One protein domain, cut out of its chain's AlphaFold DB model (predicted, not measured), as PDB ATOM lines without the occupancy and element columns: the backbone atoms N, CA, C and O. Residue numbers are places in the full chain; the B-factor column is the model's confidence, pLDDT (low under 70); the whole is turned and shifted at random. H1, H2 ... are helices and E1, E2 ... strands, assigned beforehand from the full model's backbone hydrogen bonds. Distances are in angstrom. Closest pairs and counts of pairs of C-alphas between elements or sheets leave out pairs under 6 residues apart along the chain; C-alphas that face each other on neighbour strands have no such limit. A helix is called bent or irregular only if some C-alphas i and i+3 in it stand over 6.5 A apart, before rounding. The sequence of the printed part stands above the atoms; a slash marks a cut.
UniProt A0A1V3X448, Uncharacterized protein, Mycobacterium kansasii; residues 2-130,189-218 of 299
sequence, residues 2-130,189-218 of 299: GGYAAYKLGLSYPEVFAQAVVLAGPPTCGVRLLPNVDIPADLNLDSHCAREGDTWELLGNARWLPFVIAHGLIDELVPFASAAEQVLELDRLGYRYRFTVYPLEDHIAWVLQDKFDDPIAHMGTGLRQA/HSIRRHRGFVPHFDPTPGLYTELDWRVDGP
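What this domain is: This is residues 2 to 130 and 189 to 218 of the 299 residues of an uncharacterized protein of Mycobacterium kansasii (UniProt A0A1V3X448). A twisted five-stranded sheet has H3 packed along one face and short H5 on the other, while H1 lies beside edge strand E1, on H3's side. H2 packs on H1 and H3, the small hairpin E2 and E3 sits by the first turns of H3, and the long hairpin E6 and E7 makes the sheet's far edge. The printed part has 159 residues, with five named helices and seven named strands in the order H1 E1 E2 E3 H2 E4 H3 E5 H4 H5 E6 E7 along the chain, a mixed class of helices and strands. The large sheet is mixed, in the order E1 E4 E5 E7 E6; the whole is compact, radius of gyration of the C-alphas 15.6 A, spanning 51 by 36 by 24 A.

Where its parts are: Find C-alpha 2 at (7.680, -48.363, -0.022); there H1, residues 2 to 12, begins. Next come E1, residues 20 to 23, E2, residues 30 to 34, E3, residues 37 to 40, and H2, residues 56 to 64. H2 is irregular: C-alphas 61 and 64 are 7.5 A apart. Read on through E4, residues 67 to 72, H3, residues 80 to 93 and 20.3 A long, E5, residues 97 to 102, H4, residues 107 to 113, and H5, residues 117 to 122. After the cut find E6, residues 189 to 198, 27.1 A, and E7, residues 206 to 217, 34.2 A, ending at C-alpha 217 (-16.354, -43.295, 28.154).

How they stand to each other: In the large sheet look for N 68 and O 20 at 2.8 A between parallel E1 and E4, N 98 and O 67 at 2.8 A between parallel E4 and E5, N 99 and O 209 at 2.8 A between antiparallel E5 and E7, and N 194 and O 210 at 2.8 A in the hairpin E6 and E7. E4, H3 and E5 form a strand-helix-strand unit, two parallel neighbour strands with a helix between, its crossover right-handed. H3 is over E4, E5 and, only just, with 3 C-alphas, E7, at a height over the sheet of 9.5 A; the closest C-alphas of H3 and E5 are Val 87 and Phe 99, 7.1 A. H1 is on the same face, over none of the strands, only just, with 2 C-alphas falling on E1; Gly 3 and Val 22 have their closest C-alphas, 4.4 A. H5 is on the opposite face at a height over the sheet of 8.1 A, and H4 only grazes the sheet with residues 107 to 111. H2 touches H1, closest C-alphas Leu 11 and Asn 61 at 5.5 A, and H3, closest C-alphas Trp 56 and Gln 86 at 6.2 A. In the hairpin E2 and E3, N 31 and O 39 are 2.9 A apart; the closest C-alphas of E2 and H3 are Arg 32 and Ser 82, 5.7 A. In H1, H4 and H5 every O i to N i+4 pair is within hydrogen-bond range; H3 has 9 of 10, and H2 0 of 5, with 3 of 6 O i to N i+3 pairs.

The domain as a whole: The C-alphas of Leu 43 and Gly 217 are the two farthest apart, 51.9 A. Residues 131 to 188 are not printed, and C-alphas 130 and 189 are 17.2 A apart across the cut. Of the links printed whole, E3 to H2 is long, with 15 residues. Of the printed residues, one has a pLDDT under 70, residue 202, and the mean pLDDT of the printed part is 90.6.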
ATOM      1  N   GLY A   2       7.799 -48.042  -1.457       90.56
ATOM      2  CA  GLY A   2       7.680 -48.363  -0.022       90.56
ATOM      3  C   GLY A   2       6.372 -47.864   0.612       90.56
ATOM      4  O   GLY A   2       5.693 -48.631   1.284       90.56
ATOM      5  N   GLY A   3       5.949 -46.632   0.300       93.31
ATOM      6  CA  GLY A   3       4.661 -46.102   0.765       93.31
ATOM      7  C   GLY A   3       3.434 -46.863   0.235       93.31
ATOM      8  O   GLY A   3       2.491 -47.088   0.987       93.31
ATOM      9  N   TYR A   4       3.467 -47.355  -1.012       95.12
ATOM     10  CA  TYR A   4       2.418 -48.252  -1.521       95.12
ATOM     11  C   TYR A   4       2.357 -49.549  -0.712       95.12
ATOM     12  O   TYR A   4       1.281 -49.978  -0.307       95.12
ATOM     13  N   ALA A   5       3.512 -50.162  -0.434       95.50
ATOM     14  CA  ALA A   5       3.574 -51.367   0.384       95.50
ATOM     15  C   ALA A   5       3.063 -51.114   1.812       95.50
ATOM     16  O   ALA A   5       2.376 -51.975   2.355       95.50
ATOM     17  N   ALA A   6       3.326 -49.939   2.392       96.56
ATOM     18  CA  ALA A   6       2.795 -49.555   3.699       96.56
ATOM     19  C   ALA A   6       1.257 -49.476   3.702       96.56
ATOM     20  O   ALA A   6       0.634 -50.070   4.581       96.56
ATOM     21  N   TYR A   7       0.634 -48.855   2.690       97.19
ATOM     22  CA  TYR A   7      -0.823 -48.936   2.514       97.19
ATOM     23  C   TYR A   7      -1.278 -50.382   2.314       97.19
ATOM     24  O   TYR A   7      -2.148 -50.873   3.026       97.19
ATOM     25  N   LYS A   8      -0.685 -51.090   1.351       95.88
ATOM     26  CA  LYS A   8      -1.169 -52.402   0.928       95.88
ATOM     27  C   LYS A   8      -1.081 -53.438   2.046       95.88
ATOM     28  O   LYS A   8      -2.054 -54.153   2.270       95.88
ATOM     29  N   LEU A   9       0.053 -53.526   2.737       96.06
ATOM     30  CA  LEU A   9       0.247 -54.460   3.846       96.06
ATOM     31  C   LEU A   9      -0.550 -54.028   5.074       96.06
ATOM     32  O   LEU A   9      -1.229 -54.868   5.655       96.06
ATOM     33  N   GLY A  10      -0.530 -52.736   5.417       96.62
ATOM     34  CA  GLY A  10      -1.290 -52.203   6.546       96.62
ATOM     35  C   GLY A  10      -2.788 -52.469   6.416       96.62
ATOM     36  O   GLY A  10      -3.410 -52.957   7.348       96.62
ATOM     37  N   LEU A  11      -3.367 -52.229   5.239       97.69
ATOM     38  CA  LEU A  11      -4.796 -52.445   5.002       97.69
ATOM     39  C   LEU A  11      -5.152 -53.918   4.778       97.69
ATOM     40  O   LEU A  11      -6.291 -54.298   5.026       97.69
ATOM     41  N   SER A  12      -4.220 -54.760   4.317       96.81
ATOM     42  CA  SER A  12      -4.488 -56.201   4.160       96.81
ATOM     43  C   SER A  12      -4.377 -56.970   5.482       96.81
ATOM     44  O   SER A  12      -5.019 -58.006   5.609       96.81
ATOM     45  N   TYR A  13      -3.593 -56.461   6.441       96.94
ATOM     46  CA  TYR A  13      -3.340 -57.077   7.754       96.94
ATOM     47  C   TYR A  13      -3.406 -56.035   8.892       96.94
ATOM     48  O   TYR A  13      -2.422 -55.833   9.620       96.94
ATOM     49  N   PRO A  14      -4.527 -55.300   9.039       97.12
ATOM     50  CA  PRO A  14      -4.625 -54.163   9.957       97.12
ATOM     51  C   PRO A  14      -4.461 -54.549  11.432       97.12
ATOM     52  O   PRO A  14      -4.128 -53.708  12.263       97.12
ATOM     53  N   GLU A  15      -4.658 -55.820  11.771       96.19
ATOM     54  CA  GLU A  15      -4.498 -56.374  13.110       96.19
ATOM     55  C   GLU A  15      -3.035 -56.621  13.512       96.19
ATOM     56  O   GLU A  15      -2.764 -56.823  14.700       96.19
ATOM     57  N   VAL A  16      -2.091 -56.618  12.563       95.12
ATOM     58  CA  VAL A  16      -0.664 -56.897  12.820       95.12
ATOM     59  C   VAL A  16       0.107 -55.631  13.197       95.12
ATOM     60  O   VAL A  16       1.051 -55.696  13.989       95.12
ATOM     61  N   PHE A  17      -0.304 -54.475  12.679       95.06
ATOM     62  CA  PHE A  17       0.415 -53.212  12.833       95.06
ATOM     63  C   PHE A  17      -0.219 -52.309  13.899       95.06
ATOM     64  O   PHE A  17      -1.431 -52.304  14.102       95.06
ATOM     65  N   ALA A  18       0.607 -51.523  14.591       94.88
ATOM     66  CA  ALA A  18       0.128 -50.493  15.518       94.88
ATOM     67  C   ALA A  18      -0.145 -49.151  14.825       94.88
ATOM     68  O   ALA A  18      -0.999 -48.385  15.267       94.88
ATOM     69  N   GLN A  19       0.590 -48.882  13.748       94.62
ATOM     70  CA  GLN A  19       0.484 -47.693  12.915       94.62
ATOM     71  C   GLN A  19       1.131 -47.984  11.553       94.62
ATOM     72  O   GLN A  19       2.001 -48.854  11.462       94.62
ATOM     73  N   ALA A  20       0.727 -47.262  10.510       95.12
ATOM     74  CA  ALA A  20       1.365 -47.307   9.199       95.12
ATOM     75  C   ALA A  20       1.944 -45.936   8.830       95.12
ATOM     76  O   ALA A  20       1.253 -44.922   8.927       95.12
ATOM     77  N   VAL A  21       3.200 -45.914   8.377       94.69
ATOM     78  CA  VAL A  21       3.871 -44.699   7.896       94.69
ATOM     79  C   VAL A  21       4.016 -44.772   6.382       94.69
ATOM     80  O   VAL A  21       4.577 -45.727   5.845       94.69
ATOM     81  N   VAL A  22       3.519 -43.752   5.692       94.88
ATOM     82  CA  VAL A  22       3.544 -43.639   4.237       94.88
ATOM     83  C   VAL A  22       4.298 -42.372   3.864       94.88
ATOM     84  O   VAL A  22       3.832 -41.262   4.106       94.88
ATOM     85  N   LEU A  23       5.448 -42.551   3.223       92.44
ATOM     86  CA  LEU A  23       6.247 -41.465   2.664       92.44
ATOM     87  C   LEU A  23       6.140 -41.523   1.145       92.44
ATOM     88  O   LEU A  23       6.477 -42.560   0.564       92.44
ATOM     89  N   ALA A  24       5.641 -40.449   0.531       91.81
ATOM     90  CA  ALA A  24       5.542 -40.314  -0.926       91.81
ATOM     91  C   ALA A  24       4.954 -41.572  -1.617       91.81
ATOM     92  O   ALA A  24       5.482 -42.092  -2.603       91.81
ATOM     93  N   GLY A  25       3.913 -42.166  -1.022       92.50
ATOM     94  CA  GLY A  25       3.396 -43.478  -1.413       92.50
ATOM     95  C   GLY A  25       2.235 -43.385  -2.399       92.50
ATOM     96  O   GLY A  25       1.235 -42.762  -2.044       92.50
ATOM     97  N   PRO A  26       2.299 -44.020  -3.587       93.38
ATOM     98  CA  PRO A  26       1.145 -44.059  -4.475       93.38
ATOM     99  C   PRO A  26       0.051 -44.967  -3.885       93.38
ATOM    100  O   PRO A  26       0.375 -45.943  -3.202       93.38
ATOM    101  N   PRO A  27      -1.238 -44.682  -4.148       91.94
ATOM    102  CA  PRO A  27      -2.349 -45.484  -3.633       91.94
ATOM    103  C   PRO A  27      -2.611 -46.766  -4.439       91.94
ATOM    104  O   PRO A  27      -3.362 -47.624  -3.986       91.94
ATOM    105  N   THR A  28      -2.006 -46.935  -5.610       92.62
ATOM    106  CA  THR A  28      -2.246 -48.070  -6.516       92.62
ATOM    107  C   THR A  28      -0.955 -48.834  -6.808       92.62
ATOM    108  O   THR A  28       0.144 -48.333  -6.552       92.62
ATOM    109  N   CYS A  29      -1.065 -50.052  -7.358       89.62
ATOM    110  CA  CYS A  29       0.099 -50.745  -7.916       89.62
ATOM    111  C   CYS A  29       0.541 -50.066  -9.228       89.62
ATOM    112  O   CYS A  29       0.239 -50.515 -10.333       89.62
ATOM    113  N   GLY A  30       1.245 -48.946  -9.096       89.06
ATOM    114  CA  GLY A  30       1.572 -48.045 -10.194       89.06
ATOM    115  C   GLY A  30       1.552 -46.602  -9.713       89.06
ATOM    116  O   GLY A  30       1.979 -46.309  -8.594       89.06
ATOM    117  N   VAL A  31       1.058 -45.704 -10.560       87.94
ATOM    118  CA  VAL A  31       0.906 -44.280 -10.251       87.94
ATOM    119  C   VAL A  31      -0.517 -43.842 -10.567       87.94
ATOM    120  O   VAL A  31      -1.011 -44.071 -11.670       87.94
ATOM    121  N   ARG A  32      -1.161 -43.158  -9.622       90.25
ATOM    122  CA  ARG A  32      -2.431 -42.461  -9.849       90.25
ATOM    123  C   ARG A  32      -2.158 -41.004 -10.200       90.25
ATOM    124  O   ARG A  32      -1.563 -40.282  -9.403       90.25
ATOM    125  N   LEU A  33      -2.590 -40.568 -11.382       87.06
ATOM    126  CA  LEU A  33      -2.434 -39.179 -11.826       87.06
ATOM    127  C   LEU A  33      -3.542 -38.279 -11.271       87.06
ATOM    128  O   LEU A  33      -3.281 -37.183 -10.778       87.06
ATOM    129  N   LEU A  34      -4.778 -38.759 -11.370       84.12
ATOM    130  CA  LEU A  34      -6.011 -38.121 -10.911       84.12
ATOM    131  C   LEU A  34      -6.965 -39.219 -10.414       84.12
ATOM    132  O   LEU A  34      -6.758 -40.381 -10.768       84.12
ATOM    133  N   PRO A  35      -8.021 -38.883  -9.652       82.38
ATOM    134  CA  PRO A  35      -9.055 -39.847  -9.274       82.38
ATOM    135  C   PRO A  35      -9.524 -40.688 -10.468       82.38
ATOM    136  O   PRO A  35      -9.967 -40.139 -11.481       82.38
ATOM    137  N   ASN A  36      -9.429 -42.015 -10.349       82.38
ATOM    138  CA  ASN A  36      -9.764 -43.002 -11.390       82.38
ATOM    139  C   ASN A  36      -8.918 -42.940 -12.684       82.38
ATOM    140  O   ASN A  36      -9.320 -43.496 -13.708       82.38
ATOM    141  N   VAL A  37      -7.764 -42.265 -12.667       86.25
ATOM    142  CA  VAL A  37      -6.820 -42.195 -13.794       86.25
ATOM    143  C   VAL A  37      -5.471 -42.751 -13.350       86.25
ATOM    144  O   VAL A  37      -4.626 -42.028 -12.814       86.25
ATOM    145  N   ASP A  38      -5.280 -44.042 -13.611       87.44
ATOM    146  CA  ASP A  38      -4.128 -44.814 -13.151       87.44
ATOM    147  C   ASP A  38      -3.216 -45.233 -14.311       87.44
ATOM    148  O   ASP A  38      -3.673 -45.589 -15.401       87.44
ATOM    149  N   ILE A  39      -1.908 -45.215 -14.055       86.62
ATOM    150  CA  ILE A  39      -0.880 -45.842 -14.882       86.62
ATOM    151  C   ILE A  39      -0.374 -47.063 -14.107       86.62
ATOM    152  O   ILE A  39       0.282 -46.889 -13.074       86.62
ATOM    153  N   PRO A  40      -0.663 -48.291 -14.564       86.06
ATOM    154  CA  PRO A  40      -0.222 -49.491 -13.869       86.06
ATOM    155  C   PRO A  40       1.299 -49.641 -13.900       86.06
ATOM    156  O   PRO A  40       1.973 -49.177 -14.821       86.06
ATOM    157  N   ALA A  41       1.844 -50.317 -12.886       85.06
ATOM    158  CA  ALA A  41       3.282 -50.571 -12.780       85.06
ATOM    159  C   ALA A  41       3.834 -51.475 -13.901       85.06
ATOM    160  O   ALA A  41       5.043 -51.495 -14.134       85.06
ATOM    161  N   ASP A  42       2.969 -52.214 -14.599       82.75
ATOM    162  CA  ASP A  42       3.326 -52.996 -15.776       82.75
ATOM    163  C   ASP A  42       2.407 -52.691 -16.970       82.75
ATOM    164  O   ASP A  42       1.299 -52.181 -16.830       82.75
ATOM    165  N   LEU A  43       2.893 -52.990 -18.179       81.00
ATOM    166  CA  LEU A  43       2.164 -52.751 -19.432       81.00
ATOM    167  C   LEU A  43       1.118 -53.837 -19.736       81.00
ATOM    168  O   LEU A  43       0.444 -53.770 -20.766       81.00
ATOM    169  N   ASN A  44       1.003 -54.861 -18.887       84.00
ATOM    170  CA  ASN A  44       0.059 -55.945 -19.078       84.00
ATOM    171  C   ASN A  44      -1.269 -55.581 -18.406       84.00
ATOM    172  O   ASN A  44      -1.432 -55.720 -17.203       84.00
ATOM    173  N   LEU A  45      -2.266 -55.185 -19.196       79.75
ATOM    174  CA  LEU A  45      -3.593 -54.810 -18.685       79.75
ATOM    175  C   LEU A  45      -4.379 -55.966 -18.030       79.75
ATOM    176  O   LEU A  45      -5.447 -55.735 -17.455       79.75
ATOM    177  N   ASP A  46      -3.876 -57.198 -18.137       82.38
ATOM    178  CA  ASP A  46      -4.394 -58.380 -17.448       82.38
ATOM    179  C   ASP A  46      -3.591 -58.740 -16.184       82.38
ATOM    180  O   ASP A  46      -3.883 -59.753 -15.547       82.38
ATOM    181  N   SER A  47      -2.578 -57.950 -15.812       85.06
ATOM    182  CA  SER A  47      -1.830 -58.158 -14.576       85.06
ATOM    183  C   SER A  47      -2.644 -57.777 -13.346       85.06
ATOM    184  O   SER A  47      -3.540 -56.933 -13.390       85.06
ATOM    185  N   HIS A  48      -2.232 -58.335 -12.209       84.00
ATOM    186  CA  HIS A  48      -2.775 -57.958 -10.911       84.00
ATOM    187  C   HIS A  48      -2.521 -56.494 -10.535       84.00
ATOM    188  O   HIS A  48      -3.168 -55.992  -9.632       84.00
ATOM    189  N   CYS A  49      -1.582 -55.805 -11.186       83.31
ATOM    190  CA  CYS A  49      -1.315 -54.393 -10.920       83.31
ATOM    191  C   CYS A  49      -2.163 -53.451 -11.777       83.31
ATOM    192  O   CYS A  49      -2.185 -52.249 -11.525       83.31
ATOM    193  N   ALA A  50      -2.879 -53.978 -12.775       80.88
ATOM    194  CA  ALA A  50      -3.709 -53.179 -13.664       80.88
ATOM    195  C   ALA A  50      -5.065 -52.791 -13.064       80.88
ATOM    196  O   ALA A  50      -5.653 -51.794 -13.487       80.88
ATOM    197  N   ARG A  51      -5.602 -53.597 -12.141       79.44
ATOM    198  CA  ARG A  51      -6.950 -53.401 -11.576       79.44
ATOM    199  C   ARG A  51      -7.053 -53.773 -10.111       79.44
ATOM    200  O   ARG A  51      -7.833 -53.171  -9.380       79.44
ATOM    201  N   GLU A  52      -6.313 -54.785  -9.687       84.75
ATOM    202  CA  GLU A  52      -6.225 -55.154  -8.290       84.75
ATOM    203  C   GLU A  52      -5.148 -54.303  -7.598       84.75
ATOM    204  O   GLU A  52      -4.202 -53.802  -8.201       84.75
ATOM    205  N   GLY A  53      -5.294 -54.107  -6.290       84.81
ATOM    206  CA  GLY A  53      -4.273 -53.402  -5.519       84.81
ATOM    207  C   GLY A  53      -4.394 -51.882  -5.530       84.81
ATOM    208  O   GLY A  53      -3.446 -51.232  -5.093       84.81
ATOM    209  N   ASP A  54      -5.533 -51.325  -5.942       91.81
ATOM    210  CA  ASP A  54      -5.947 -50.010  -5.455       91.81
ATOM    211  C   ASP A  54      -6.197 -50.096  -3.943       91.81
ATOM    212  O   ASP A  54      -6.904 -50.970  -3.450       91.81
ATOM    213  N   THR A  55      -5.538 -49.242  -3.173       95.44
ATOM    214  CA  THR A  55      -5.666 -49.236  -1.714       95.44
ATOM    215  C   THR A  55      -6.802 -48.345  -1.234       95.44
ATOM    216  O   THR A  55      -7.197 -48.482  -0.078       95.44
ATOM    217  N   TRP A  56      -7.367 -47.498  -2.102       95.06
ATOM    218  CA  TRP A  56      -8.508 -46.642  -1.776       95.06
ATOM    219  C   TRP A  56      -9.733 -47.465  -1.355       95.06
ATOM    220  O   TRP A  56     -10.288 -47.252  -0.278       95.06
ATOM    221  N   GLU A  57     -10.056 -48.509  -2.123       93.94
ATOM    222  CA  GLU A  57     -11.148 -49.456  -1.833       93.94
ATOM    223  C   GLU A  57     -10.956 -50.231  -0.515       93.94
ATOM    224  O   GLU A  57     -11.886 -50.846   0.002       93.94
ATOM    225  N   LEU A  58      -9.739 -50.227   0.040       97.50
ATOM    226  CA  LEU A  58      -9.396 -50.932   1.275       97.50
ATOM    227  C   LEU A  58      -9.299 -49.996   2.485       97.50
ATOM    228  O   LEU A  58      -9.057 -50.474   3.593       97.50
ATOM    229  N   LEU A  59      -9.492 -48.679   2.326       98.06
ATOM    230  CA  LEU A  59      -9.353 -47.718   3.429       98.06
ATOM    231  C   LEU A  59     -10.343 -47.959   4.575       98.06
ATOM    232  O   LEU A  59     -10.044 -47.607   5.716       98.06
ATOM    233  N   GLY A  60     -11.468 -48.636   4.313       97.94
ATOM    234  CA  GLY A  60     -12.386 -49.124   5.348       97.94
ATOM    235  C   GLY A  60     -11.690 -49.952   6.441       97.94
ATOM    236  O   GLY A  60     -12.080 -49.869   7.610       97.94
ATOM    237  N   ASN A  61     -10.607 -50.649   6.086       98.56
ATOM    238  CA  ASN A  61      -9.826 -51.522   6.964       98.56
ATOM    239  C   ASN A  61      -8.977 -50.735   7.976       98.56
ATOM    240  O   ASN A  61      -8.540 -51.288   8.986       98.56
ATOM    241  N   ALA A  62      -8.759 -49.435   7.745       98.12
ATOM    242  CA  ALA A  62      -7.894 -48.592   8.568       98.12
ATOM    243  C   ALA A  62      -8.516 -48.153   9.904       98.12
ATOM    244  O   ALA A  62      -7.856 -47.464  10.680       98.12
ATOM    245  N   ARG A  63      -9.761 -48.545  10.225       97.69
ATOM    246  CA  ARG A  63     -10.472 -48.119  11.453       97.69
ATOM    247  C   ARG A  63      -9.584 -48.182  12.703       97.69
ATOM    248  O   ARG A  63      -9.540 -47.252  13.516       97.69
ATOM    249  N   TRP A  64      -8.854 -49.285  12.838       97.06
ATOM    250  CA  TRP A  64      -7.998 -49.565  13.990       97.06
ATOM    251  C   TRP A  64      -6.507 -49.349  13.746       97.06
ATOM    252  O   TRP A  64      -5.740 -49.458  14.700       97.06
ATOM    253  N   LEU A  65      -6.123 -48.966  12.529       96.88
ATOM    254  CA  LEU A  65      -4.748 -48.728  12.109       96.88
ATOM    255  C   LEU A  65      -4.570 -47.248  11.735       96.88
ATOM    256  O   LEU A  65      -4.921 -46.859  10.622       96.88
ATOM    257  N   PRO A  66      -4.037 -46.404  12.636       96.06
ATOM    258  CA  PRO A  66      -3.766 -45.013  12.308       96.06
ATOM    259  C   PRO A  66      -2.679 -44.888  11.236       96.06
ATOM    260  O   PRO A  66      -1.735 -45.682  11.198       96.06
ATOM    261  N   PHE A  67      -2.791 -43.852  10.407       96.50
ATOM    262  CA  PHE A  67      -1.832 -43.558   9.342       96.50
ATOM    263  C   PHE A  67      -1.047 -42.274   9.616       96.50
ATOM    264  O   PHE A  67      -1.630 -41.243   9.928       96.50
ATOM    265  N   VAL A  68       0.270 -42.312   9.431       95.69
ATOM    266  CA  VAL A  68       1.119 -41.120   9.309       95.69
ATOM    267  C   VAL A  68       1.539 -41.020   7.856       95.69
ATOM    268  O   VAL A  68       2.253 -41.876   7.344       95.69
ATOM    269  N   ILE A  69       1.066 -39.991   7.176       95.69
ATOM    270  CA  ILE A  69       1.283 -39.778   5.753       95.69
ATOM    271  C   ILE A  69       2.076 -38.488   5.612       95.69
ATOM    272  O   ILE A  69       1.697 -37.454   6.160       95.69
ATOM    273  N   ALA A  70       3.168 -38.536   4.867       93.62
ATOM    274  CA  ALA A  70       3.946 -37.358   4.537       93.62
ATOM    275  C   ALA A  70       4.201 -37.319   3.029       93.62
ATOM    276  O   ALA A  70       4.558 -38.338   2.427       93.62
ATOM    277  N   HIS A  71       3.994 -36.153   2.415       93.88
ATOM    278  CA  HIS A  71       4.033 -36.021   0.957       93.88
ATOM    279  C   HIS A  71       4.540 -34.648   0.511       93.88
ATOM    280  O   HIS A  71       4.152 -33.621   1.074       93.88
ATOM    281  N   GLY A  72       5.382 -34.629  -0.522       93.19
ATOM    282  CA  GLY A  72       5.837 -33.403  -1.178       93.19
ATOM    283  C   GLY A  72       4.785 -32.858  -2.145       93.19
ATOM    284  O   GLY A  72       4.159 -33.612  -2.885       93.19
ATOM    285  N   LEU A  73       4.546 -31.548  -2.157       93.56
ATOM    286  CA  LEU A  73       3.538 -30.965  -3.051       93.56
ATOM    287  C   LEU A  73       3.980 -30.974  -4.522       93.56
ATOM    288  O   LEU A  73       3.130 -31.033  -5.409       93.56
ATOM    289  N   ILE A  74       5.289 -30.908  -4.770       92.56
ATOM    290  CA  ILE A  74       5.877 -30.868  -6.115       92.56
ATOM    291  C   ILE A  74       6.465 -32.223  -6.535       92.56
ATOM    292  O   ILE A  74       7.263 -32.279  -7.464       92.56
ATOM    293  N   ASP A  75       6.048 -33.300  -5.866       92.44
ATOM    294  CA  ASP A  75       6.428 -34.678  -6.171       92.44
ATOM    295  C   ASP A  75       6.075 -35.050  -7.623       92.44
ATOM    296  O   ASP A  75       4.906 -35.106  -8.022       92.44
ATOM    297  N   GLU A  76       7.115 -35.285  -8.418       90.12
ATOM    298  CA  GLU A  76       7.045 -35.547  -9.849       90.12
ATOM    299  C   GLU A  76       6.780 -37.019 -10.199       90.12
ATOM    300  O   GLU A  76       6.435 -37.319 -11.344       90.12
ATOM    301  N   LEU A  77       6.928 -37.939  -9.236       89.25
ATOM    302  CA  LEU A  77       6.782 -39.385  -9.452       89.25
ATOM    303  C   LEU A  77       5.480 -39.939  -8.872       89.25
ATOM    304  O   LEU A  77       4.911 -40.889  -9.413       89.25
ATOM    305  N   VAL A  78       5.001 -39.347  -7.782       92.31
ATOM    306  CA  VAL A  78       3.762 -39.702  -7.100       92.31
ATOM    307  C   VAL A  78       2.941 -38.429  -6.906       92.31
ATOM    308  O   VAL A  78       3.112 -37.718  -5.913       92.31
ATOM    309  N   PRO A  79       2.012 -38.141  -7.833       93.25
ATOM    310  CA  PRO A  79       1.240 -36.908  -7.812       93.25
ATOM    311  C   PRO A  79       0.532 -36.692  -6.476       93.25
ATOM    312  O   PRO A  79      -0.223 -37.552  -6.018       93.25
ATOM    313  N   PHE A  80       0.720 -35.510  -5.885       93.38
ATOM    314  CA  PHE A  80       0.138 -35.127  -4.594       93.38
ATOM    315  C   PHE A  80      -1.370 -35.408  -4.493       93.38
ATOM    316  O   PHE A  80      -1.858 -35.854  -3.454       93.38
ATOM    317  N   ALA A  81      -2.111 -35.186  -5.586       92.50
ATOM    318  CA  ALA A  81      -3.554 -35.415  -5.643       92.50
ATOM    319  C   ALA A  81      -3.945 -36.852  -5.250       92.50
ATOM    320  O   ALA A  81      -4.988 -37.045  -4.629       92.50
ATOM    321  N   SER A  82      -3.097 -37.838  -5.553       92.25
ATOM    322  CA  SER A  82      -3.335 -39.243  -5.217       92.25
ATOM    323  C   SER A  82      -3.238 -39.524  -3.712       92.25
ATOM    324  O   SER A  82      -4.067 -40.243  -3.161       92.25
ATOM    325  N   ALA A  83      -2.279 -38.910  -3.013       93.88
ATOM    326  CA  ALA A  83      -2.169 -39.013  -1.559       93.88
ATOM    327  C   ALA A  83      -3.273 -38.209  -0.853       93.88
ATOM    328  O   ALA A  83      -3.851 -38.672   0.130       93.88
ATOM    329  N   ALA A  84      -3.610 -37.029  -1.381       95.06
ATOM    330  CA  ALA A  84      -4.696 -36.209  -0.853       95.06
ATOM    331  C   ALA A  84      -6.056 -36.928  -0.928       95.06
ATOM    332  O   ALA A  84      -6.840 -36.831   0.012       95.06
ATOM    333  N   GLU A  85      -6.324 -37.683  -2.000       95.12
ATOM    334  CA  GLU A  85      -7.530 -38.512  -2.136       95.12
ATOM    335  C   GLU A  85      -7.656 -39.541  -0.999       95.12
ATOM    336  O   GLU A  85      -8.716 -39.632  -0.375       95.12
ATOM    337  N   GLN A  86      -6.568 -40.243  -0.664       96.00
ATOM    338  CA  GLN A  86      -6.549 -41.199   0.451       96.00
ATOM    339  C   GLN A  86      -6.873 -40.522   1.788       96.00
ATOM    340  O   GLN A  86      -7.677 -41.018   2.577       96.00
ATOM    341  N   VAL A  87      -6.264 -39.360   2.040       97.19
ATOM    342  CA  VAL A  87      -6.451 -38.602   3.286       97.19
ATOM    343  C   VAL A  87      -7.881 -38.078   3.413       97.19
ATOM    344  O   VAL A  87      -8.458 -38.120   4.499       97.19
ATOM    345  N   LEU A  88      -8.475 -37.607   2.315       97.00
ATOM    346  CA  LEU A  88      -9.865 -37.152   2.304       97.00
ATOM    347  C   LEU A  88     -10.835 -38.290   2.631       97.00
ATOM    348  O   LEU A  88     -11.796 -38.069   3.368       97.00
ATOM    349  N   GLU A  89     -10.575 -39.497   2.131       97.81
ATOM    350  CA  GLU A  89     -11.399 -40.663   2.447       97.81
ATOM    351  C   GLU A  89     -11.217 -41.117   3.903       97.81
ATOM    352  O   GLU A  89     -12.209 -41.362   4.592       97.81
ATOM    353  N   LEU A  90      -9.988 -41.113   4.435       98.12
ATOM    354  CA  LEU A  90      -9.740 -41.343   5.865       98.12
ATOM    355  C   LEU A  90     -10.483 -40.322   6.751       98.12
ATOM    356  O   LEU A  90     -11.115 -40.716   7.735       98.12
ATOM    357  N   ASP A  91     -10.479 -39.029   6.395       97.88
ATOM    358  CA  ASP A  91     -11.228 -37.998   7.132       97.88
ATOM    359  C   ASP A  91     -12.746 -38.210   7.039       97.88
ATOM    360  O   ASP A  91     -13.447 -38.088   8.050       97.88
ATOM    361  N   ARG A  92     -13.254 -38.588   5.855       97.75
ATOM    362  CA  ARG A  92     -14.676 -38.892   5.623       97.75
ATOM    363  C   ARG A  92     -15.145 -40.085   6.456       97.75
ATOM    364  O   ARG A  92     -16.238 -40.036   7.022       97.75
ATOM    365  N   LEU A  93     -14.325 -41.132   6.546       97.88
ATOM    366  CA  LEU A  93     -14.556 -42.306   7.395       97.88
ATOM    367  C   LEU A  93     -14.410 -41.982   8.892       97.88
ATOM    368  O   LEU A  93     -14.874 -42.745   9.742       97.88
ATOM    369  N   GLY A  94     -13.798 -40.840   9.224       97.88
ATOM    370  CA  GLY A  94     -13.506 -40.426  10.590       97.88
ATOM    371  C   GLY A  94     -12.373 -41.232  11.221       97.88
ATOM    372  O   GLY A  94     -12.369 -41.410  12.437       97.88
ATOM    373  N   TYR A  95     -11.455 -41.766  10.416       98.00
ATOM    374  CA  TYR A  95     -10.349 -42.610  10.861       98.00
ATOM    375  C   TYR A  95      -9.117 -41.790  11.210       98.00
ATOM    376  O   TYR A  95      -8.932 -40.675  10.728       98.00
ATOM    377  N   ARG A  96      -8.288 -42.346  12.097       97.12
ATOM    378  CA  ARG A  96      -7.148 -41.633  12.668       97.12
ATOM    379  C   ARG A  96      -6.035 -41.495  11.640       97.12
ATOM    380  O   ARG A  96      -5.575 -42.496  11.090       97.12
ATOM    381  N   TYR A  97      -5.591 -40.269  11.409       97.19
ATOM    382  CA  TYR A  97      -4.466 -39.999  10.527       97.19
ATOM    383  C   TYR A  97      -3.734 -38.731  10.944       97.19
ATOM    384  O   TYR A  97      -4.325 -37.814  11.507       97.19
ATOM    385  N   ARG A  98      -2.468 -38.648  10.550       95.94
ATOM    386  CA  ARG A  98      -1.708 -37.412  10.436       95.94
ATOM    387  C   ARG A  98      -1.222 -37.293   9.003       95.94
ATOM    388  O   ARG A  98      -0.611 -38.222   8.491       95.94
ATOM    389  N   PHE A  99      -1.486 -36.162   8.367       96.25
ATOM    390  CA  PHE A  99      -1.020 -35.864   7.023       96.25
ATOM    391  C   PHE A  99      -0.177 -34.598   7.032       96.25
ATOM    392  O   PHE A  99      -0.720 -33.521   7.278       96.25
ATOM    393  N   THR A 100       1.119 -34.729   6.751       95.06
ATOM    394  CA  THR A 100       2.041 -33.603   6.572       95.06
ATOM    395  C   THR A 100       2.305 -33.381   5.083       95.06
ATOM    396  O   THR A 100       2.727 -34.286   4.365       95.06
ATOM    397  N   VAL A 101       2.080 -32.156   4.618       94.62
ATOM    398  CA  VAL A 101       2.403 -31.706   3.262       94.62
ATOM    399  C   VAL A 101       3.621 -30.806   3.314       94.62
ATOM    400  O   VAL A 101       3.617 -29.822   4.057       94.62
ATOM    401  N   TYR A 102       4.616 -31.095   2.484       92.88
ATOM    402  CA  TYR A 102       5.789 -30.248   2.308       92.88
ATOM    403  C   TYR A 102       5.699 -29.491   0.979       92.88
ATOM    404  O   TYR A 102       5.903 -30.087  -0.079       92.88
ATOM    405  N   PRO A 103       5.367 -28.184   0.985       92.56
ATOM    406  CA  PRO A 103       5.064 -27.445  -0.242       92.56
ATOM    407  C   PRO A 103       6.213 -27.355  -1.251       92.56
ATOM    408  O   PRO A 103       5.961 -27.071  -2.419       92.56
ATOM    409  N   LEU A 104       7.453 -27.542  -0.793       89.19
ATOM    410  CA  LEU A 104       8.667 -27.349  -1.585       89.19
ATOM    411  C   LEU A 104       9.450 -28.644  -1.833       89.19
ATOM    412  O   LEU A 104      10.488 -28.575  -2.480       89.19
ATOM    413  N   GLU A 105       8.983 -29.792  -1.332       88.31
ATOM    414  CA  GLU A 105       9.666 -31.069  -1.569       88.31
ATOM    415  C   GLU A 105       9.190 -31.734  -2.856       88.31
ATOM    416  O   GLU A 105       7.982 -31.892  -3.078       88.31
ATOM    417  N   ASP A 106      10.166 -32.152  -3.661       89.31
ATOM    418  CA  ASP A 106      10.015 -33.085  -4.778       89.31
ATOM    419  C   ASP A 106      10.355 -34.523  -4.334       89.31
ATOM    420  O   ASP A 106      10.761 -34.753  -3.189       89.31
ATOM    421  N   HIS A 107      10.157 -35.517  -5.204       86.69
ATOM    422  CA  HIS A 107      10.330 -36.921  -4.823       86.69
ATOM    423  C   HIS A 107      11.798 -37.290  -4.594       86.69
ATOM    424  O   HIS A 107      12.140 -37.996  -3.644       86.69
ATOM    425  N   ILE A 108      12.677 -36.861  -5.503       84.06
ATOM    426  CA  ILE A 108      14.068 -37.317  -5.561       84.06
ATOM    427  C   ILE A 108      14.927 -36.575  -4.543       84.06
ATOM    428  O   ILE A 108      15.708 -37.201  -3.825       84.06
ATOM    429  N   ALA A 109      14.780 -35.257  -4.452       77.69
ATOM    430  CA  ALA A 109      15.478 -34.436  -3.484       77.69
ATOM    431  C   ALA A 109      15.125 -34.872  -2.064       77.69
ATOM    432  O   ALA A 109      16.040 -35.060  -1.268       77.69
ATOM    433  N   TRP A 110      13.849 -35.118  -1.757       78.88
ATOM    434  CA  TRP A 110      13.451 -35.529  -0.412       78.88
ATOM    435  C   TRP A 110      14.069 -36.877  -0.006       78.88
ATOM    436  O   TRP A 110      14.583 -37.012   1.106       78.88
ATOM    437  N   VAL A 111      14.130 -37.847  -0.929       75.81
ATOM    438  CA  VAL A 111      14.829 -39.127  -0.703       75.81
ATOM    439  C   VAL A 111      16.333 -38.924  -0.492       75.81
ATOM    440  O   VAL A 111      16.912 -39.548   0.392       75.81
ATOM    441  N   LEU A 112      16.981 -38.064  -1.285       75.38
ATOM    442  CA  LEU A 112      18.426 -37.815  -1.189       75.38
ATOM    443  C   LEU A 112      18.825 -37.001   0.044       75.38
ATOM    444  O   LEU A 112      19.970 -37.086   0.484       75.38
ATOM    445  N   GLN A 113      17.910 -36.193   0.569       76.81
ATOM    446  CA  GLN A 113      18.143 -35.390   1.758       76.81
ATOM    447  C   GLN A 113      18.218 -36.248   3.033       76.81
ATOM    448  O   GLN A 113      18.898 -35.833   3.966       76.81
ATOM    449  N   ASP A 114      17.579 -37.427   3.058       76.75
ATOM    450  CA  ASP A 114      17.466 -38.311   4.238       76.75
ATOM    451  C   ASP A 114      16.811 -37.620   5.451       76.75
ATOM    452  O   ASP A 114      17.227 -37.754   6.600       76.75
ATOM    453  N   LYS A 115      15.780 -36.820   5.165       75.50
ATOM    454  CA  LYS A 115      15.149 -35.886   6.098       75.50
ATOM    455  C   LYS A 115      13.737 -36.329   6.475       75.50
ATOM    456  O   LYS A 115      12.744 -35.932   5.854       75.50
ATOM    457  N   PHE A 116      13.657 -37.216   7.468       77.50
ATOM    458  CA  PHE A 116      12.430 -37.927   7.862       77.50
ATOM    459  C   PHE A 116      12.028 -37.714   9.328       77.50
ATOM    460  O   PHE A 116      11.174 -38.438   9.842       77.50
ATOM    461  N   ASP A 117      12.604 -36.724  10.005       78.12
ATOM    462  CA  ASP A 117      12.432 -36.545  11.450       78.12
ATOM    463  C   ASP A 117      10.965 -36.357  11.871       78.12
ATOM    464  O   ASP A 117      10.523 -36.989  12.830       78.12
ATOM    465  N   ASP A 118      10.173 -35.554  11.145       78.12
ATOM    466  CA  ASP A 118       8.743 -35.364  11.451       78.12
ATOM    467  C   ASP A 118       7.939 -36.673  11.346       78.12
ATOM    468  O   ASP A 118       7.333 -37.057  12.350       78.12
ATOM    469  N   PRO A 119       7.920 -37.419  10.221       77.31
ATOM    470  CA  PRO A 119       7.172 -38.672  10.172       77.31
ATOM    471  C   PRO A 119       7.704 -39.726  11.156       77.31
ATOM    472  O   PRO A 119       6.902 -40.465  11.728       77.31
ATOM    473  N   ILE A 120       9.016 -39.768  11.424       81.12
ATOM    474  CA  ILE A 120       9.603 -40.668  12.434       81.12
ATOM    475  C   ILE A 120       9.101 -40.320  13.839       81.12
ATOM    476  O   ILE A 120       8.704 -41.217  14.586       81.12
ATOM    477  N   ALA A 121       9.057 -39.035  14.199       82.62
ATOM    478  CA  ALA A 121       8.578 -38.586  15.506       82.62
ATOM    479  C   ALA A 121       7.109 -38.969  15.767       82.62
ATOM    480  O   ALA A 121       6.709 -39.127  16.921       82.62
ATOM    481  N   HIS A 122       6.319 -39.160  14.705       84.19
ATOM    482  CA  HIS A 122       4.902 -39.520  14.791       84.19
ATOM    483  C   HIS A 122       4.621 -41.018  14.622       84.19
ATOM    484  O   HIS A 122       3.492 -41.431  14.889       84.19
ATOM    485  N   MET A 123       5.630 -41.829  14.263       80.00
ATOM    486  CA  MET A 123       5.519 -43.295  14.163       80.00
ATOM    487  C   MET A 123       5.038 -43.934  15.485       80.00
ATOM    488  O   MET A 123       4.370 -44.970  15.505       80.00
ATOM    489  N   GLY A 124       5.371 -43.291  16.611       74.69
ATOM    490  CA  GLY A 124       4.971 -43.710  17.950       74.69
ATOM    491  C   GLY A 124       5.460 -45.113  18.340       74.69
ATOM    492  O   GLY A 124       6.149 -45.810  17.600       74.69
ATOM    493  N   THR A 125       5.107 -45.542  19.551       76.06
ATOM    494  CA  THR A 125       5.376 -46.906  20.059       76.06
ATOM    495  C   THR A 125       4.122 -47.510  20.691       76.06
ATOM    496  O   THR A 125       4.188 -48.225  21.692       76.06
ATOM    497  N   GLY A 126       2.954 -47.139  20.160       83.62
ATOM    498  CA  GLY A 126       1.671 -47.647  20.629       83.62
ATOM    499  C   GLY A 126       1.566 -49.160  20.451       83.62
ATOM    500  O   GLY A 126       2.235 -49.761  19.611       83.62
ATOM    501  N   LEU A 127       0.703 -49.786  21.246       91.38
ATOM    502  CA  LEU A 127       0.347 -51.182  21.026       91.38
ATOM    503  C   LEU A 127      -0.651 -51.277  19.873       91.38
ATOM    504  O   LEU A 127      -1.531 -50.424  19.734       91.38
ATOM    505  N   ARG A 128      -0.541 -52.345  19.080       93.94
ATOM    506  CA  ARG A 128      -1.573 -52.692  18.100       93.94
ATOM    507  C   ARG A 128      -2.914 -52.910  18.795       93.94
ATOM    508  O   ARG A 128      -2.962 -53.390  19.932       93.94
ATOM    509  N   GLN A 129      -3.998 -52.600  18.094       94.62
ATOM    510  CA  GLN A 129      -5.340 -52.887  18.582       94.62
ATOM    511  C   GLN A 129      -5.512 -54.408  18.727       94.62
ATOM    512  O   GLN A 129      -5.314 -55.158  17.769       94.62
ATOM    513  N   ALA A 130      -5.875 -54.858  19.934       93.12
ATOM    514  CA  ALA A 130      -6.319 -56.230  20.191       93.12
ATOM    515  C   ALA A 130      -7.731 -56.429  19.611       93.12
ATOM    516  O   ALA A 130      -8.064 -55.779  18.640       93.12
ATOM    517  N   HIS A 189     -16.178 -42.575  21.573       96.12
ATOM    518  CA  HIS A 189     -15.179 -41.580  21.222       96.12
ATOM    519  C   HIS A 189     -15.778 -40.422  20.430       96.12
ATOM    520  O   HIS A 189     -16.778 -40.567  19.723       96.12
ATOM    521  N   SER A 190     -15.103 -39.283  20.511       96.19
ATOM    522  CA  SER A 190     -15.360 -38.097  19.706       96.19
ATOM    523  C   SER A 190     -14.155 -37.790  18.834       96.19
ATOM    524  O   SER A 190     -13.004 -38.010  19.216       96.19
ATOM    525  N   ILE A 191     -14.431 -37.259  17.647       97.25
ATOM    526  CA  ILE A 191     -13.395 -36.872  16.694       97.25
ATOM    527  C   ILE A 191     -12.773 -35.537  17.122       97.25
ATOM    528  O   ILE A 191     -13.472 -34.560  17.414       97.25
ATOM    529  N   ARG A 192     -11.442 -35.483  17.108       97.38
ATOM    530  CA  ARG A 192     -10.632 -34.274  17.233       97.38
ATOM    531  C   ARG A 192      -9.893 -34.036  15.931       97.38
ATOM    532  O   ARG A 192      -9.364 -34.967  15.348       97.38
ATOM    533  N   ARG A 193      -9.903 -32.786  15.470       97.19
ATOM    534  CA  ARG A 193      -9.162 -32.366  14.283       97.19
ATOM    535  C   ARG A 193      -8.167 -31.294  14.672       97.19
ATOM    536  O   ARG A 193      -8.541 -30.313  15.317       97.19
ATOM    537  N   HIS A 194      -6.933 -31.480  14.238       96.25
ATOM    538  CA  HIS A 194      -5.836 -30.552  14.440       96.25
ATOM    539  C   HIS A 194      -5.279 -30.137  13.085       96.25
ATOM    540  O   HIS A 194      -5.298 -30.893  12.115       96.25
ATOM    541  N   ARG A 195      -4.826 -28.891  13.008       96.31
ATOM    542  CA  ARG A 195      -4.105 -28.358  11.858       96.31
ATOM    543  C   ARG A 195      -2.998 -27.477  12.376       96.31
ATOM    544  O   ARG A 195      -3.183 -26.799  13.389       96.31
ATOM    545  N   GLY A 196      -1.885 -27.448  11.672       94.06
ATOM    546  CA  GLY A 196      -0.789 -26.592  12.072       94.06
ATOM    547  C   GLY A 196       0.344 -26.571  11.075       94.06
ATOM    548  O   GLY A 196       0.217 -26.999   9.929       94.06
ATOM    549  N   PHE A 197       1.451 -26.024  11.549       92.12
ATOM    550  CA  PHE A 197       2.666 -25.805  10.790       92.12
ATOM    551  C   PHE A 197       3.797 -26.602  11.430       92.12
ATOM    552  O   PHE A 197       3.930 -26.605  12.655       92.12
ATOM    553  N   VAL A 198       4.598 -27.266  10.603       87.75
ATOM    554  CA  VAL A 198       5.845 -27.918  11.002       87.75
ATOM    555  C   VAL A 198       6.967 -26.929  10.677       87.75
ATOM    556  O   VAL A 198       7.305 -26.783   9.506       87.75
ATOM    557  N   PRO A 199       7.530 -26.206  11.664       81.00
ATOM    558  CA  PRO A 199       8.503 -25.140  11.407       81.00
ATOM    559  C   PRO A 199       9.917 -25.650  11.114       81.00
ATOM    560  O   PRO A 199      10.819 -24.844  10.891       81.00
ATOM    561  N   HIS A 200      10.129 -26.964  11.174       75.62
ATOM    562  CA  HIS A 200      11.439 -27.575  11.003       75.62
ATOM    563  C   HIS A 200      11.924 -27.442   9.553       75.62
ATOM    564  O   HIS A 200      11.150 -27.557   8.607       75.62
ATOM    565  N   PHE A 201      13.230 -27.223   9.394       71.50
ATOM    566  CA  PHE A 201      13.938 -27.233   8.104       71.50
ATOM    567  C   PHE A 201      14.575 -28.603   7.841       71.50
ATOM    568  O   PHE A 201      15.664 -28.722   7.263       71.50
ATOM    569  N   ASP A 202      13.878 -29.629   8.318       68.88
ATOM    570  CA  ASP A 202      14.196 -31.020   8.093       68.88
ATOM    571  C   ASP A 202      12.890 -31.821   7.916       68.88
ATOM    572  O   ASP A 202      12.288 -32.199   8.927       68.88
ATOM    573  N   PRO A 203      12.342 -31.977   6.687       72.56
ATOM    574  CA  PRO A 203      12.846 -31.579   5.359       72.56
ATOM    575  C   PRO A 203      12.702 -30.075   5.046       72.56
ATOM    576  O   PRO A 203      13.612 -29.300   5.328       72.56
ATOM    577  N   THR A 204      11.571 -29.606   4.530       84.44
ATOM    578  CA  THR A 204      11.204 -28.180   4.496       84.44
ATOM    579  C   THR A 204      10.034 -27.927   5.436       84.44
ATOM    580  O   THR A 204       9.368 -28.874   5.861       84.44
ATOM    581  N   PRO A 205       9.743 -26.664   5.787       89.44
ATOM    582  CA  PRO A 205       8.583 -26.386   6.610       89.44
ATOM    583  C   PRO A 205       7.291 -26.902   5.967       89.44
ATOM    584  O   PRO A 205       7.017 -26.652   4.792       89.44
ATOM    585  N   GLY A 206       6.502 -27.626   6.754       91.75
ATOM    586  CA  GLY A 206       5.314 -28.339   6.297       91.75
ATOM    587  C   GLY A 206       4.018 -27.807   6.897       91.75
ATOM    588  O   GLY A 206       4.006 -27.033   7.855       91.75
ATOM    589  N   LEU A 207       2.897 -28.262   6.354       94.62
ATOM    590  CA  LEU A 207       1.561 -28.061   6.911       94.62
ATOM    591  C   LEU A 207       0.990 -29.418   7.278       94.62
ATOM    592  O   LEU A 207       1.026 -30.323   6.450       94.62
ATOM    593  N   TYR A 208       0.430 -29.556   8.477       95.00
ATOM    594  CA  TYR A 208      -0.211 -30.805   8.869       95.00
ATOM    595  C   TYR A 208      -1.711 -30.642   9.085       95.00
ATOM    596  O   TYR A 208      -2.190 -29.602   9.548       95.00
ATOM    597  N   THR A 209      -2.445 -31.701   8.765       96.94
ATOM    598  CA  THR A 209      -3.809 -31.951   9.237       96.94
ATOM    599  C   THR A 209      -3.832 -33.307   9.915       96.94
ATOM    600  O   THR A 209      -3.183 -34.242   9.461       96.94
ATOM    601  N   GLU A 210      -4.563 -33.409  11.010       96.94
ATOM    602  CA  GLU A 210      -4.597 -34.605  11.836       96.94
ATOM    603  C   GLU A 210      -6.009 -34.826  12.362       96.94
ATOM    604  O   GLU A 210      -6.713 -33.871  12.716       96.94
ATOM    605  N   LEU A 211      -6.419 -36.087  12.386       97.69
ATOM    606  CA  LEU A 211      -7.663 -36.552  12.968       97.69
ATOM    607  C   LEU A 211      -7.329 -37.607  14.012       97.69
ATOM    608  O   LEU A 211      -6.740 -38.633  13.690       97.69
ATOM    609  N   ASP A 212      -7.781 -37.372  15.239       95.75
ATOM    610  CA  ASP A 212      -7.646 -38.306  16.349       95.75
ATOM    611  C   ASP A 212      -8.978 -38.588  17.039       95.75
ATOM    612  O   ASP A 212      -9.971 -37.868  16.889       95.75
ATOM    613  N   TRP A 213      -8.997 -39.656  17.832       96.00
ATOM    614  CA  TRP A 213     -10.129 -40.005  18.682       96.00
ATOM    615  C   TRP A 213      -9.830 -39.672  20.132       96.00
ATOM    616  O   TRP A 213      -8.810 -40.077  20.687       96.00
ATOM    617  N   ARG A 214     -10.777 -38.997  20.779       95.94
ATOM    618  CA  ARG A 214     -10.788 -38.848  22.228       95.94
ATOM    619  C   ARG A 214     -11.814 -39.805  22.813       95.94
ATOM    620  O   ARG A 214     -12.994 -39.682  22.504       95.94
ATOM    621  N   VAL A 215     -11.371 -40.714  23.677       95.19
ATOM    622  CA  VAL A 215     -12.269 -41.604  24.425       95.19
ATOM    623  C   VAL A 215     -13.113 -40.772  25.391       95.19
ATOM    624  O   VAL A 215     -12.574 -40.037  26.216       95.19
ATOM    625  N   ASP A 216     -14.432 -40.892  25.278       95.31
ATOM    626  CA  ASP A 216     -15.403 -40.163  26.099       95.31
ATOM    627  C   ASP A 216     -16.011 -41.042  27.209       95.31
ATOM    628  O   ASP A 216     -16.567 -40.516  28.172       95.31
ATOM    629  N   GLY A 217     -15.892 -42.372  27.116       95.06
ATOM    630  CA  GLY A 217     -16.354 -43.295  28.154       95.06
ATOM    631  C   GLY A 217     -16.586 -44.727  27.660       95.06
ATOM    632  O   GLY A 217     -16.409 -45.018  26.474       95.06
ATOM    633  N   PRO A 218     -16.982 -45.642  28.561       96.12
ATOM    634  CA  PRO A 218     -17.347 -47.001  28.185       96.12
ATOM    635  C   PRO A 218     -18.684 -47.030  27.433       96.12
ATOM    636  O   PRO A 218     -19.580 -46.229  27.699       96.12
TER     637      PRO A 218